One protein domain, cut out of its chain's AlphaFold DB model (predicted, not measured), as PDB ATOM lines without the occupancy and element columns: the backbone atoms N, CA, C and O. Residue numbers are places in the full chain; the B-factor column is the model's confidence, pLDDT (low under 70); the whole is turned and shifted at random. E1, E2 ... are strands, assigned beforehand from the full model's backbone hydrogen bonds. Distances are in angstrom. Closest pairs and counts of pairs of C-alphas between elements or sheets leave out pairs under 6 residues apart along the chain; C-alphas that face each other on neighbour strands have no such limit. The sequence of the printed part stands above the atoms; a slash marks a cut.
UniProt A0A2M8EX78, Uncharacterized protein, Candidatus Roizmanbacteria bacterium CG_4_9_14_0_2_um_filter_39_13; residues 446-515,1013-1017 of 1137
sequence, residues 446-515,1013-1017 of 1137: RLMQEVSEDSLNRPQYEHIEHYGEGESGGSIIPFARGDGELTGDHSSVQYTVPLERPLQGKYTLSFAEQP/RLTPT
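What this domain is: This is residues 446 to 515 and 1013 to 1017 of the 1137 residues of an uncharacterized protein of Candidatus Roizmanbacteria bacterium CG_4_9_14_0_2_um_filter_39_13 (UniProt A0A2M8EX78). Three separate two-stranded ribbons stand among long loops: E1 with E2, the hairpin E3 and E4, whose tip, residues 488 to 493, sticks out, and E5 with E6. The 75 printed residues hold six strands, E1 to E6 in chain order, and no named helix; the class is all strand, though under half of the residues are in named elements. The whole is only just compact, close to loose, with a radius of gyration of the C-alphas of 13.4 A and spans of 40 by 31 by 27 A.

How they stand to each other: E1, residues 446 to 448, is parallel to E2, residues 466 to 469; N 446 and O 466, 2.9 A apart, are within hydrogen-bond range. E3, residues 485 to 488, and E4, residues 492 to 498, form an antiparallel hairpin, N 494 to O 487 2.7 A. E5, residues 503 to 510, bends by 85 degrees at residue 506. It is antiparallel to E6, residues 1013 to 1016, N 508 to O 1015 2.8 A. E1 and E6 are near each other.

Where its parts are: C-alpha 446 begins E1 at (-30.985, 37.272, -45.593); C-alpha 1016 ends E6 at (-29.571, 41.158, -35.789). E4 measures 19.3 A, E5 16.7 A.

The domain as a whole: Residues 516 to 1012 are cut out; C-alphas 515 and 1013 are 15.4 A apart. The links E1 to E2 and E2 to E3 are long. Low confidence includes residues 450 to 465.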
ATOM      1  N   ARG A 446     -31.364  37.278 -46.991       81.38
ATOM      2  CA  ARG A 446     -30.985  37.272 -45.593       81.38
ATOM      3  C   ARG A 446     -29.487  37.003 -45.491       81.38
ATOM      4  O   ARG A 446     -28.995  35.966 -45.938       81.38
ATOM      5  N   LEU A 447     -28.758  37.954 -44.919       79.62
ATOM      6  CA  LEU A 447     -27.337  37.807 -44.660       79.62
ATOM      7  C   LEU A 447     -27.135  36.779 -43.553       79.62
ATOM      8  O   LEU A 447     -27.606  36.964 -42.431       79.62
ATOM      9  N   MET A 448     -26.406  35.720 -43.872       75.25
ATOM     10  CA  MET A 448     -25.930  34.730 -42.918       75.25
ATOM     11  C   MET A 448     -24.469  35.028 -42.597       75.25
ATOM     12  O   MET A 448     -23.726  35.549 -43.439       75.25
ATOM     13  N   GLN A 449     -24.047  34.721 -41.373       73.88
ATOM     14  CA  GLN A 449     -22.618  34.666 -41.095       73.88
ATOM     15  C   GLN A 449     -21.987  33.578 -41.970       73.88
ATOM     16  O   GLN A 449     -22.565  32.502 -42.126       73.88
ATOM     17  N   GLU A 450     -20.819  33.881 -42.542       66.56
ATOM     18  CA  GLU A 450     -20.015  32.918 -43.293       66.56
ATOM     19  C   GLU A 450     -19.809  31.677 -42.417       66.56
ATOM     20  O   GLU A 450     -19.270  31.752 -41.308       66.56
ATOM     21  N   VAL A 451     -20.366  30.555 -42.869       60.72
ATOM     22  CA  VAL A 451     -20.147  29.270 -42.219       60.72
ATOM     23  C   VAL A 451     -18.830  28.771 -42.779       60.72
ATOM     24  O   VAL A 451     -18.672  28.765 -44.004       60.72
ATOM     25  N   SER A 452     -17.890  28.391 -41.910       54.53
ATOM     26  CA  SER A 452     -16.555  27.984 -42.354       54.53
ATOM     27  C   SER A 452     -16.654  26.977 -43.506       54.53
ATOM     28  O   SER A 452     -17.606  26.183 -43.573       54.53
ATOM     29  N   GLU A 453     -15.678  27.002 -44.428       51.66
ATOM     30  CA  GLU A 453     -15.608  26.107 -45.604       51.66
ATOM     31  C   GLU A 453     -15.778  24.609 -45.236       51.66
ATOM     32  O   GLU A 453     -16.058  23.786 -46.106       51.66
ATOM     33  N   ASP A 454     -15.677  24.279 -43.947       48.03
ATOM     34  CA  ASP A 454     -15.720  22.955 -43.344       48.03
ATOM     35  C   ASP A 454     -17.135  22.474 -42.948       48.03
ATOM     36  O   ASP A 454     -17.323  21.304 -42.653       48.03
ATOM     37  N   SER A 455     -18.163  23.320 -42.988       47.56
ATOM     38  CA  SER A 455     -19.523  23.026 -42.475       47.56
ATOM     39  C   SER A 455     -20.509  22.384 -43.473       47.56
ATOM     40  O   SER A 455     -21.717  22.335 -43.238       47.56
ATOM     41  N   LEU A 456     -20.006  21.889 -44.601       45.56
ATOM     42  CA  LEU A 456     -20.759  21.520 -45.806       45.56
ATOM     43  C   LEU A 456     -21.616  20.237 -45.703       45.56
ATOM     44  O   LEU A 456     -21.706  19.548 -46.702       45.56
ATOM     45  N   ASN A 457     -22.206  19.849 -44.567       45.84
ATOM     46  CA  ASN A 457     -22.853  18.524 -44.451       45.84
ATOM     47  C   ASN A 457     -24.319  18.505 -43.998       45.84
ATOM     48  O   ASN A 457     -24.810  17.429 -43.677       45.84
ATOM     49  N   ARG A 458     -25.036  19.636 -43.908       54.25
ATOM     50  CA  ARG A 458     -26.306  19.644 -43.152       54.25
ATOM     51  C   ARG A 458     -27.500  20.317 -43.832       54.25
ATOM     52  O   ARG A 458     -27.297  21.168 -44.709       54.25
ATOM     53  N   PRO A 459     -28.728  19.870 -43.474       45.22
ATOM     54  CA  PRO A 459     -29.948  20.174 -44.207       45.22
ATOM     55  C   PRO A 459     -30.173  21.676 -44.275       45.22
ATOM     56  O   PRO A 459     -30.064  22.395 -43.282       45.22
ATOM     57  N   GLN A 460     -30.483  22.148 -45.480       47.38
ATOM     58  CA  GLN A 460     -30.945  23.511 -45.678       47.38
ATOM     59  C   GLN A 460     -32.265  23.672 -44.923       47.38
ATOM     60  O   GLN A 460     -33.278  23.083 -45.298       47.38
ATOM     61  N   TYR A 461     -32.227  24.430 -43.830       46.94
ATOM     62  CA  TYR A 461     -33.417  24.795 -43.076       46.94
ATOM     63  C   TYR A 461     -34.350  25.616 -43.966       46.94
ATOM     64  O   TYR A 461     -33.981  26.700 -44.403       46.94
ATOM     65  N   GLU A 462     -35.522  25.031 -44.193       47.03
ATOM     66  CA  GLU A 462     -36.804  25.566 -44.655       47.03
ATOM     67  C   GLU A 462     -36.888  26.555 -45.839       47.03
ATOM     68  O   GLU A 462     -36.122  27.487 -46.062       47.03
ATOM     69  N   HIS A 463     -37.948  26.282 -46.596       43.16
ATOM     70  CA  HIS A 463     -38.505  26.944 -47.760       43.16
ATOM     71  C   HIS A 463     -38.504  28.495 -47.729       43.16
ATOM     72  O   HIS A 463     -38.993  29.118 -46.795       43.16
ATOM     73  N   ILE A 464     -38.103  29.084 -48.869       45.50
ATOM     74  CA  ILE A 464     -38.533  30.388 -49.441       45.50
ATOM     75  C   ILE A 464     -37.598  31.605 -49.275       45.50
ATOM     76  O   ILE A 464     -37.703  32.523 -50.089       45.50
ATOM     77  N   GLU A 465     -36.616  31.633 -48.371       58.56
ATOM     78  CA  GLU A 465     -35.707  32.795 -48.279       58.56
ATOM     79  C   GLU A 465     -34.349  32.545 -48.951       58.56
ATOM     80  O   GLU A 465     -33.671  31.560 -48.672       58.56
ATOM     81  N   HIS A 466     -33.922  33.463 -49.824       70.06
ATOM     82  CA  HIS A 466     -32.556  33.442 -50.334       70.06
ATOM     83  C   HIS A 466     -31.579  33.862 -49.234       70.06
ATOM     84  O   HIS A 466     -31.779  34.877 -48.559       70.06
ATOM     85  N   TYR A 467     -30.485  33.121 -49.096       70.44
ATOM     86  CA  TYR A 467     -29.431  33.411 -48.121       70.44
ATOM     87  C   TYR A 467     -28.156  33.850 -48.829       70.44
ATOM     88  O   TYR A 467     -27.862  33.366 -49.921       70.44
ATOM     89  N   GLY A 468     -27.385  34.743 -48.215       61.97
ATOM     90  CA  GLY A 468     -26.109  35.202 -48.757       61.97
ATOM     91  C   GLY A 468     -25.104  35.504 -47.662       61.97
ATOM     92  O   GLY A 468     -25.472  35.874 -46.551       61.97
ATOM     93  N   GLU A 469     -23.825  35.344 -47.969       67.81
ATOM     94  CA  GLU A 469     -22.739  35.705 -47.055       67.81
ATOM     95  C   GLU A 469     -22.595  37.237 -46.998       67.81
ATOM     96  O   GLU A 469     -22.406  37.898 -48.023       67.81
ATOM     97  N   GLY A 470     -22.728  37.823 -45.802       61.06
ATOM     98  CA  GLY A 470     -22.653  39.273 -45.586       61.06
ATOM     99  C   GLY A 470     -21.316  39.743 -45.017       61.06
ATOM    100  O   GLY A 470     -20.665  39.008 -44.279       61.06
ATOM    101  N   GLU A 471     -20.912  40.993 -45.296       57.91
ATOM    102  CA  GLU A 471     -19.660  41.582 -44.781       57.91
ATOM    103  C   GLU A 471     -19.704  41.936 -43.268       57.91
ATOM    104  O   GLU A 471     -18.658  41.982 -42.615       57.91
ATOM    105  N   SER A 472     -20.885  42.061 -42.647       57.12
ATOM    106  CA  SER A 472     -21.025  42.395 -41.216       57.12
ATOM    107  C   SER A 472     -22.293  41.812 -40.569       57.12
ATOM    108  O   SER A 472     -23.390  42.109 -41.032       57.12
ATOM    109  N   GLY A 473     -22.138  41.056 -39.471       62.91
ATOM    110  CA  GLY A 473     -23.199  40.767 -38.487       62.91
ATOM    111  C   GLY A 473     -24.436  40.009 -38.980       62.91
ATOM    112  O   GLY A 473     -25.532  40.392 -38.603       62.91
ATOM    113  N   GLY A 474     -24.291  38.978 -39.821       75.69
ATOM    114  CA  GLY A 474     -25.421  38.184 -40.329       75.69
ATOM    115  C   GLY A 474     -26.108  37.302 -39.277       75.69
ATOM    116  O   GLY A 474     -25.612  37.129 -38.163       75.69
ATOM    117  N   SER A 475     -27.253  36.723 -39.645       83.75
ATOM    118  CA  SER A 475     -27.928  35.721 -38.823       83.75
ATOM    119  C   SER A 475     -27.048  34.479 -38.632       83.75
ATOM    120  O   SER A 475     -26.304  34.081 -39.533       83.75
ATOM    121  N   ILE A 476     -27.158  33.843 -37.468       84.75
ATOM    122  CA  ILE A 476     -26.406  32.634 -37.105       84.75
ATOM    123  C   ILE A 476     -27.395  31.551 -36.717       84.75
ATOM    124  O   ILE A 476     -28.342  31.829 -35.985       84.75
ATOM    125  N   ILE A 477     -27.150  30.323 -37.167       86.12
ATOM    126  CA  ILE A 477     -27.853  29.124 -36.703       86.12
ATOM    127  C   ILE A 477     -26.807  28.247 -36.010       86.12
ATOM    128  O   ILE A 477     -26.115  27.481 -36.678       86.12
ATOM    129  N   PRO A 478     -26.584  28.411 -34.697       87.12
ATOM    130  CA  PRO A 478     -25.406  27.840 -34.052       87.12
ATOM    131  C   PRO A 478     -25.367  26.311 -34.095       87.12
ATOM    132  O   PRO A 478     -24.328  25.731 -34.395       87.12
ATOM    133  N   PHE A 479     -26.504  25.648 -33.869       85.75
ATOM    134  CA  PHE A 479     -26.593  24.187 -33.891       85.75
ATOM    135  C   PHE A 479     -26.559  23.586 -35.299       85.75
ATOM    136  O   PHE A 479     -26.422  22.373 -35.430       85.75
ATOM    137  N   ALA A 480     -26.629  24.404 -36.354       76.81
ATOM    138  CA  ALA A 480     -26.365  23.970 -37.726       76.81
ATOM    139  C   ALA A 480     -24.864  23.847 -38.027       76.81
ATOM    140  O   ALA A 480     -24.475  23.300 -39.060       76.81
ATOM    141  N   ARG A 481     -24.006  24.378 -37.149       73.69
ATOM    142  CA  ARG A 481     -22.560  24.417 -37.356       73.69
ATOM    143  C   ARG A 481     -21.909  23.126 -36.863       73.69
ATOM    144  O   ARG A 481     -22.271  22.610 -35.814       73.69
ATOM    145  N   GLY A 482     -20.984  22.585 -37.654       68.12
ATOM    146  CA  GLY A 482     -20.214  21.372 -37.329       68.12
ATOM    147  C   GLY A 482     -18.794  21.655 -36.834       68.12
ATOM    148  O   GLY A 482     -18.058  20.723 -36.532       68.12
ATOM    149  N   ASP A 483     -18.407  22.930 -36.781       73.56
ATOM    150  CA  ASP A 483     -17.095  23.414 -36.349       73.56
ATOM    151  C   ASP A 483     -17.097  23.950 -34.912       73.56
ATOM    152  O   ASP A 483     -16.161  24.640 -34.512       73.56
ATOM    153  N   GLY A 484     -18.155  23.668 -34.146       79.81
ATOM    154  CA  GLY A 484     -18.195  24.000 -32.731       79.81
ATOM    155  C   GLY A 484     -17.356  23.047 -31.879       79.81
ATOM    156  O   GLY A 484     -17.049  21.926 -32.282       79.81
ATOM    157  N   GLU A 485     -17.012  23.503 -30.683       84.69
ATOM    158  CA  GLU A 485     -16.339  22.730 -29.645       84.69
ATOM    159  C   GLU A 485     -17.243  22.656 -28.417       84.69
ATOM    160  O   GLU A 485     -17.871  23.644 -28.028       84.69
ATOM    161  N   LEU A 486     -17.326  21.480 -27.807       85.31
ATOM    162  CA  LEU A 486     -18.063  21.276 -26.575       85.31
ATOM    163  C   LEU A 486     -17.089  21.219 -25.408       85.31
ATOM    164  O   LEU A 486     -16.255  20.321 -25.292       85.31
ATOM    165  N   THR A 487     -17.258  22.172 -24.508       83.06
ATOM    166  CA  THR A 487     -16.702  22.143 -23.163       83.06
ATOM    167  C   THR A 487     -17.851  21.960 -22.183       83.06
ATOM    168  O   THR A 487     -19.001  22.260 -22.488       83.06
ATOM    169  N   GLY A 488     -17.590  21.437 -20.998       71.50
ATOM    170  CA  GLY A 488     -18.654  21.244 -20.022       71.50
ATOM    171  C   GLY A 488     -18.242  20.282 -18.935       71.50
ATOM    172  O   GLY A 488     -17.281  19.528 -19.084       71.50
ATOM    173  N   ASP A 489     -18.964  20.339 -17.830       74.75
ATOM    174  CA  ASP A 489     -18.856  19.357 -16.765       74.75
ATOM    175  C   ASP A 489     -19.977  18.320 -16.907       74.75
ATOM    176  O   ASP A 489     -20.559  18.137 -17.980       74.75
ATOM    177  N   HIS A 490     -20.288  17.596 -15.835       73.69
ATOM    178  CA  HIS A 490     -21.394  16.652 -15.881       73.69
ATOM    179  C   HIS A 490     -22.771  17.342 -15.974       73.69
ATOM    180  O   HIS A 490     -23.721  16.661 -16.350       73.69
ATOM    181  N   SER A 491     -22.880  18.642 -15.637       80.06
ATOM    182  CA  SER A 491     -24.120  19.417 -15.399       80.06
ATOM    183  C   SER A 491     -24.551  20.335 -16.508       80.06
ATOM    184  O   SER A 491     -25.748  20.531 -16.734       80.06
ATOM    185  N   SER A 492     -23.575  20.868 -17.214       88.19
ATOM    186  CA  SER A 492     -23.789  21.874 -18.220       88.19
ATOM    187  C   SER A 492     -23.022  21.507 -19.469       88.19
ATOM    188  O   SER A 492     -21.893  21.015 -19.435       88.19
ATOM    189  N   VAL A 493     -23.670  21.764 -20.591       91.38
ATOM    190  CA  VAL A 493     -23.032  21.812 -21.889       91.38
ATOM    191  C   VAL A 493     -22.686  23.265 -22.157       91.38
ATOM    192  O   VAL A 493     -23.547  24.136 -22.055       91.38
ATOM    193  N   GLN A 494     -21.443  23.519 -22.544       93.38
ATOM    194  CA  GLN A 494     -21.004  24.764 -23.150       93.38
ATOM    195  C   GLN A 494     -20.555  24.469 -24.584       93.38
ATOM    196  O   GLN A 494     -19.470  23.957 -24.838       93.38
ATOM    197  N   TYR A 495     -21.421  24.790 -25.532       92.44
ATOM    198  CA  TYR A 495     -21.171  24.650 -26.953       92.44
ATOM    199  C   TYR A 495     -20.659  25.975 -27.521       92.44
ATOM    200  O   TYR A 495     -21.380  26.974 -27.553       92.44
ATOM    201  N   THR A 496     -19.405  25.994 -27.955       91.75
ATOM    202  CA  THR A 496     -18.728  27.191 -28.452       91.75
ATOM    203  C   THR A 496     -18.549  27.102 -29.953       91.75
ATOM    204  O   THR A 496     -18.074  26.101 -30.471       91.75
ATOM    205  N   VAL A 497     -18.923  28.155 -30.667       88.44
ATOM    206  CA  VAL A 497     -18.902  28.187 -32.127       88.44
ATOM    207  C   VAL A 497     -17.959  29.291 -32.606       88.44
ATOM    208  O   VAL A 497     -18.181  30.452 -32.253       88.44
ATOM    209  N   PRO A 498     -16.925  28.991 -33.418       86.94
ATOM    210  CA  PRO A 498     -15.974  30.003 -33.862       86.94
ATOM    211  C   PRO A 498     -16.648  31.049 -34.752       86.94
ATOM    212  O   PRO A 498     -17.461  30.753 -35.623       86.94
ATOM    213  N   LEU A 499     -16.300  32.310 -34.563       84.88
ATOM    214  CA  LEU A 499     -16.819  33.448 -35.302       84.88
ATOM    215  C   LEU A 499     -15.703  34.051 -36.144       84.88
ATOM    216  O   LEU A 499     -14.730  34.588 -35.620       84.88
ATOM    217  N   GLU A 500     -15.887  34.068 -37.462       77.62
ATOM    218  CA  GLU A 500     -14.949  34.759 -38.352       77.62
ATOM    219  C   GLU A 500     -14.951  36.278 -38.139       77.62
ATOM    220  O   GLU A 500     -13.966  36.967 -38.411       77.62
ATOM    221  N   ARG A 501     -16.075  36.815 -37.648       80.69
ATOM    222  CA  ARG A 501     -16.268  38.240 -37.376       80.69
ATOM    223  C   ARG A 501     -17.019  38.432 -36.064       80.69
ATOM    224  O   ARG A 501     -17.898  37.628 -35.758       80.69
ATOM    225  N   PRO A 502     -16.696  39.485 -35.297       84.19
ATOM    226  CA  PRO A 502     -17.354  39.740 -34.028       84.19
ATOM    227  C   PRO A 502     -18.835  40.069 -34.225       84.19
ATOM    228  O   PRO A 502     -19.217  40.738 -35.188       84.19
ATOM    229  N   LEU A 503     -19.655  39.634 -33.276       86.06
ATOM    230  CA  LEU A 503     -21.055  40.021 -33.161       86.06
ATOM    231  C   LEU A 503     -21.139  41.208 -32.220       86.06
ATOM    232  O   LEU A 503     -20.597  41.165 -31.116       86.06
ATOM    233  N   GLN A 504     -21.804  42.266 -32.668       86.44
ATOM    234  CA  GLN A 504     -22.041  43.452 -31.863       86.44
ATOM    235  C   GLN A 504     -23.422  44.023 -32.180       86.44
ATOM    236  O   GLN A 504     -23.771  44.201 -33.346       86.44
ATOM    237  N   GLY A 505     -24.187  44.339 -31.138       89.56
ATOM    238  CA  GLY A 505     -25.477  45.019 -31.244       89.56
ATOM    239  C   GLY A 505     -26.634  44.179 -30.718       89.56
ATOM    240  O   GLY A 505     -26.434  43.211 -29.986       89.56
ATOM    241  N   LYS A 506     -27.856  44.571 -31.083       92.00
ATOM    242  CA  LYS A 506     -29.079  43.912 -30.621       92.00
ATOM    243  C   LYS A 506     -29.480  42.766 -31.529       92.00
ATOM    244  O   LYS A 506     -29.709  42.995 -32.717       92.00
ATOM    245  N   TYR A 507     -29.667  41.591 -30.950       92.50
ATOM    246  CA  TYR A 507     -30.119  40.385 -31.630       92.50
ATOM    247  C   TYR A 507     -31.477  39.942 -31.094       92.50
ATOM    248  O   TYR A 507     -31.820  40.181 -29.938       92.50
ATOM    249  N   THR A 508     -32.253  39.297 -31.954       91.88
ATOM    250  CA  THR A 508     -33.446  38.533 -31.594       91.88
ATOM    251  C   THR A 508     -33.165  37.059 -31.783       91.88
ATOM    252  O   THR A 508     -32.522  36.660 -32.757       91.88
ATOM    253  N   LEU A 509     -33.683  36.263 -30.860       91.25
ATOM    254  CA  LEU A 509     -33.692  34.817 -30.949       91.25
ATOM    255  C   LEU A 509     -35.021  34.387 -31.569       91.25
ATOM    256  O   LEU A 509     -36.076  34.875 -31.163       91.25
ATOM    257  N   SER A 510     -34.966  33.509 -32.561       87.94
ATOM    258  CA  SER A 510     -36.146  32.931 -33.198       87.94
ATOM    259  C   SER A 510     -35.918  31.454 -33.483       87.94
ATOM    260  O   SER A 510     -34.793  31.051 -33.775       87.94
ATOM    261  N   PHE A 511     -36.990  30.679 -33.468       84.88
ATOM    262  CA  PHE A 511     -37.027  29.303 -33.956       84.88
ATOM    263  C   PHE A 511     -37.805  29.281 -35.283       84.88
ATOM    264  O   PHE A 511     -38.541  30.228 -35.574       84.88
ATOM    265  N   ALA A 512     -37.607  28.261 -36.118       71.50
ATOM    266  CA  ALA A 512     -38.499  28.001 -37.252       71.50
ATOM    267  C   ALA A 512     -39.920  27.680 -36.748       71.50
ATOM    268  O   ALA A 512     -40.090  27.432 -35.554       71.50
ATOM    269  N   GLU A 513     -40.932  27.669 -37.626       59.00
ATOM    270  CA  GLU A 513     -42.330  27.312 -37.293       59.00
ATOM    271  C   GLU A 513     -42.487  25.802 -36.995       59.00
ATOM    272  O   GLU A 513     -43.365  25.120 -37.516       59.00
ATOM    273  N   GLN A 514     -41.602  25.256 -36.165       57.03
ATOM    274  CA  GLN A 514     -41.709  23.927 -35.592       57.03
ATOM    275  C   GLN A 514     -42.580  24.031 -34.328       57.03
ATOM    276  O   GLN A 514     -42.452  25.013 -33.589       57.03
ATOM    277  N   PRO A 515     -43.459  23.055 -34.058       54.81
ATOM    278  CA  PRO A 515     -44.208  23.011 -32.808       54.81
ATOM    279  C   PRO A 515     -43.258  23.075 -31.594       54.81
ATOM    280  O   PRO A 515     -42.242  22.376 -31.562       54.81
ATOM    281  N   ARG A1013     -32.107  30.427 -34.293       88.50
ATOM    282  CA  ARG A1013     -31.545  31.487 -35.122       88.50
ATOM    283  C   ARG A1013     -31.340  32.754 -34.303       88.50
ATOM    284  O   ARG A1013     -32.275  33.298 -33.721       88.50
ATOM    285  N   LEU A1014     -30.116  33.266 -34.321       90.38
ATOM    286  CA  LEU A1014     -29.770  34.593 -33.821       90.38
ATOM    287  C   LEU A1014     -29.806  35.563 -34.995       90.38
ATOM    288  O   LEU A1014     -29.055  35.387 -35.948       90.38
ATOM    289  N   THR A1015     -30.670  36.572 -34.949       89.06
ATOM    290  CA  THR A1015     -30.846  37.539 -36.043       89.06
ATOM    291  C   THR A1015     -30.594  38.955 -35.538       89.06
ATOM    292  O   THR A1015     -31.211  39.345 -34.549       89.06
ATOM    293  N   PRO A1016     -29.730  39.761 -36.177       89.06
ATOM    294  CA  PRO A1016     -29.571  41.158 -35.789       89.06
ATOM    295  C   PRO A1016     -30.882  41.926 -36.025       89.06
ATOM    296  O   PRO A1016     -31.517  41.823 -37.078       89.06
ATOM    297  N   THR A1017     -31.272  42.744 -35.049       86.06
ATOM    298  CA  THR A1017     -32.443  43.639 -35.142       86.06
ATOM    299  C   THR A1017     -32.282  44.724 -36.203       86.06
ATOM    300  O   THR A1017     -33.270  45.252 -36.707       86.06
TER     301      THR A1017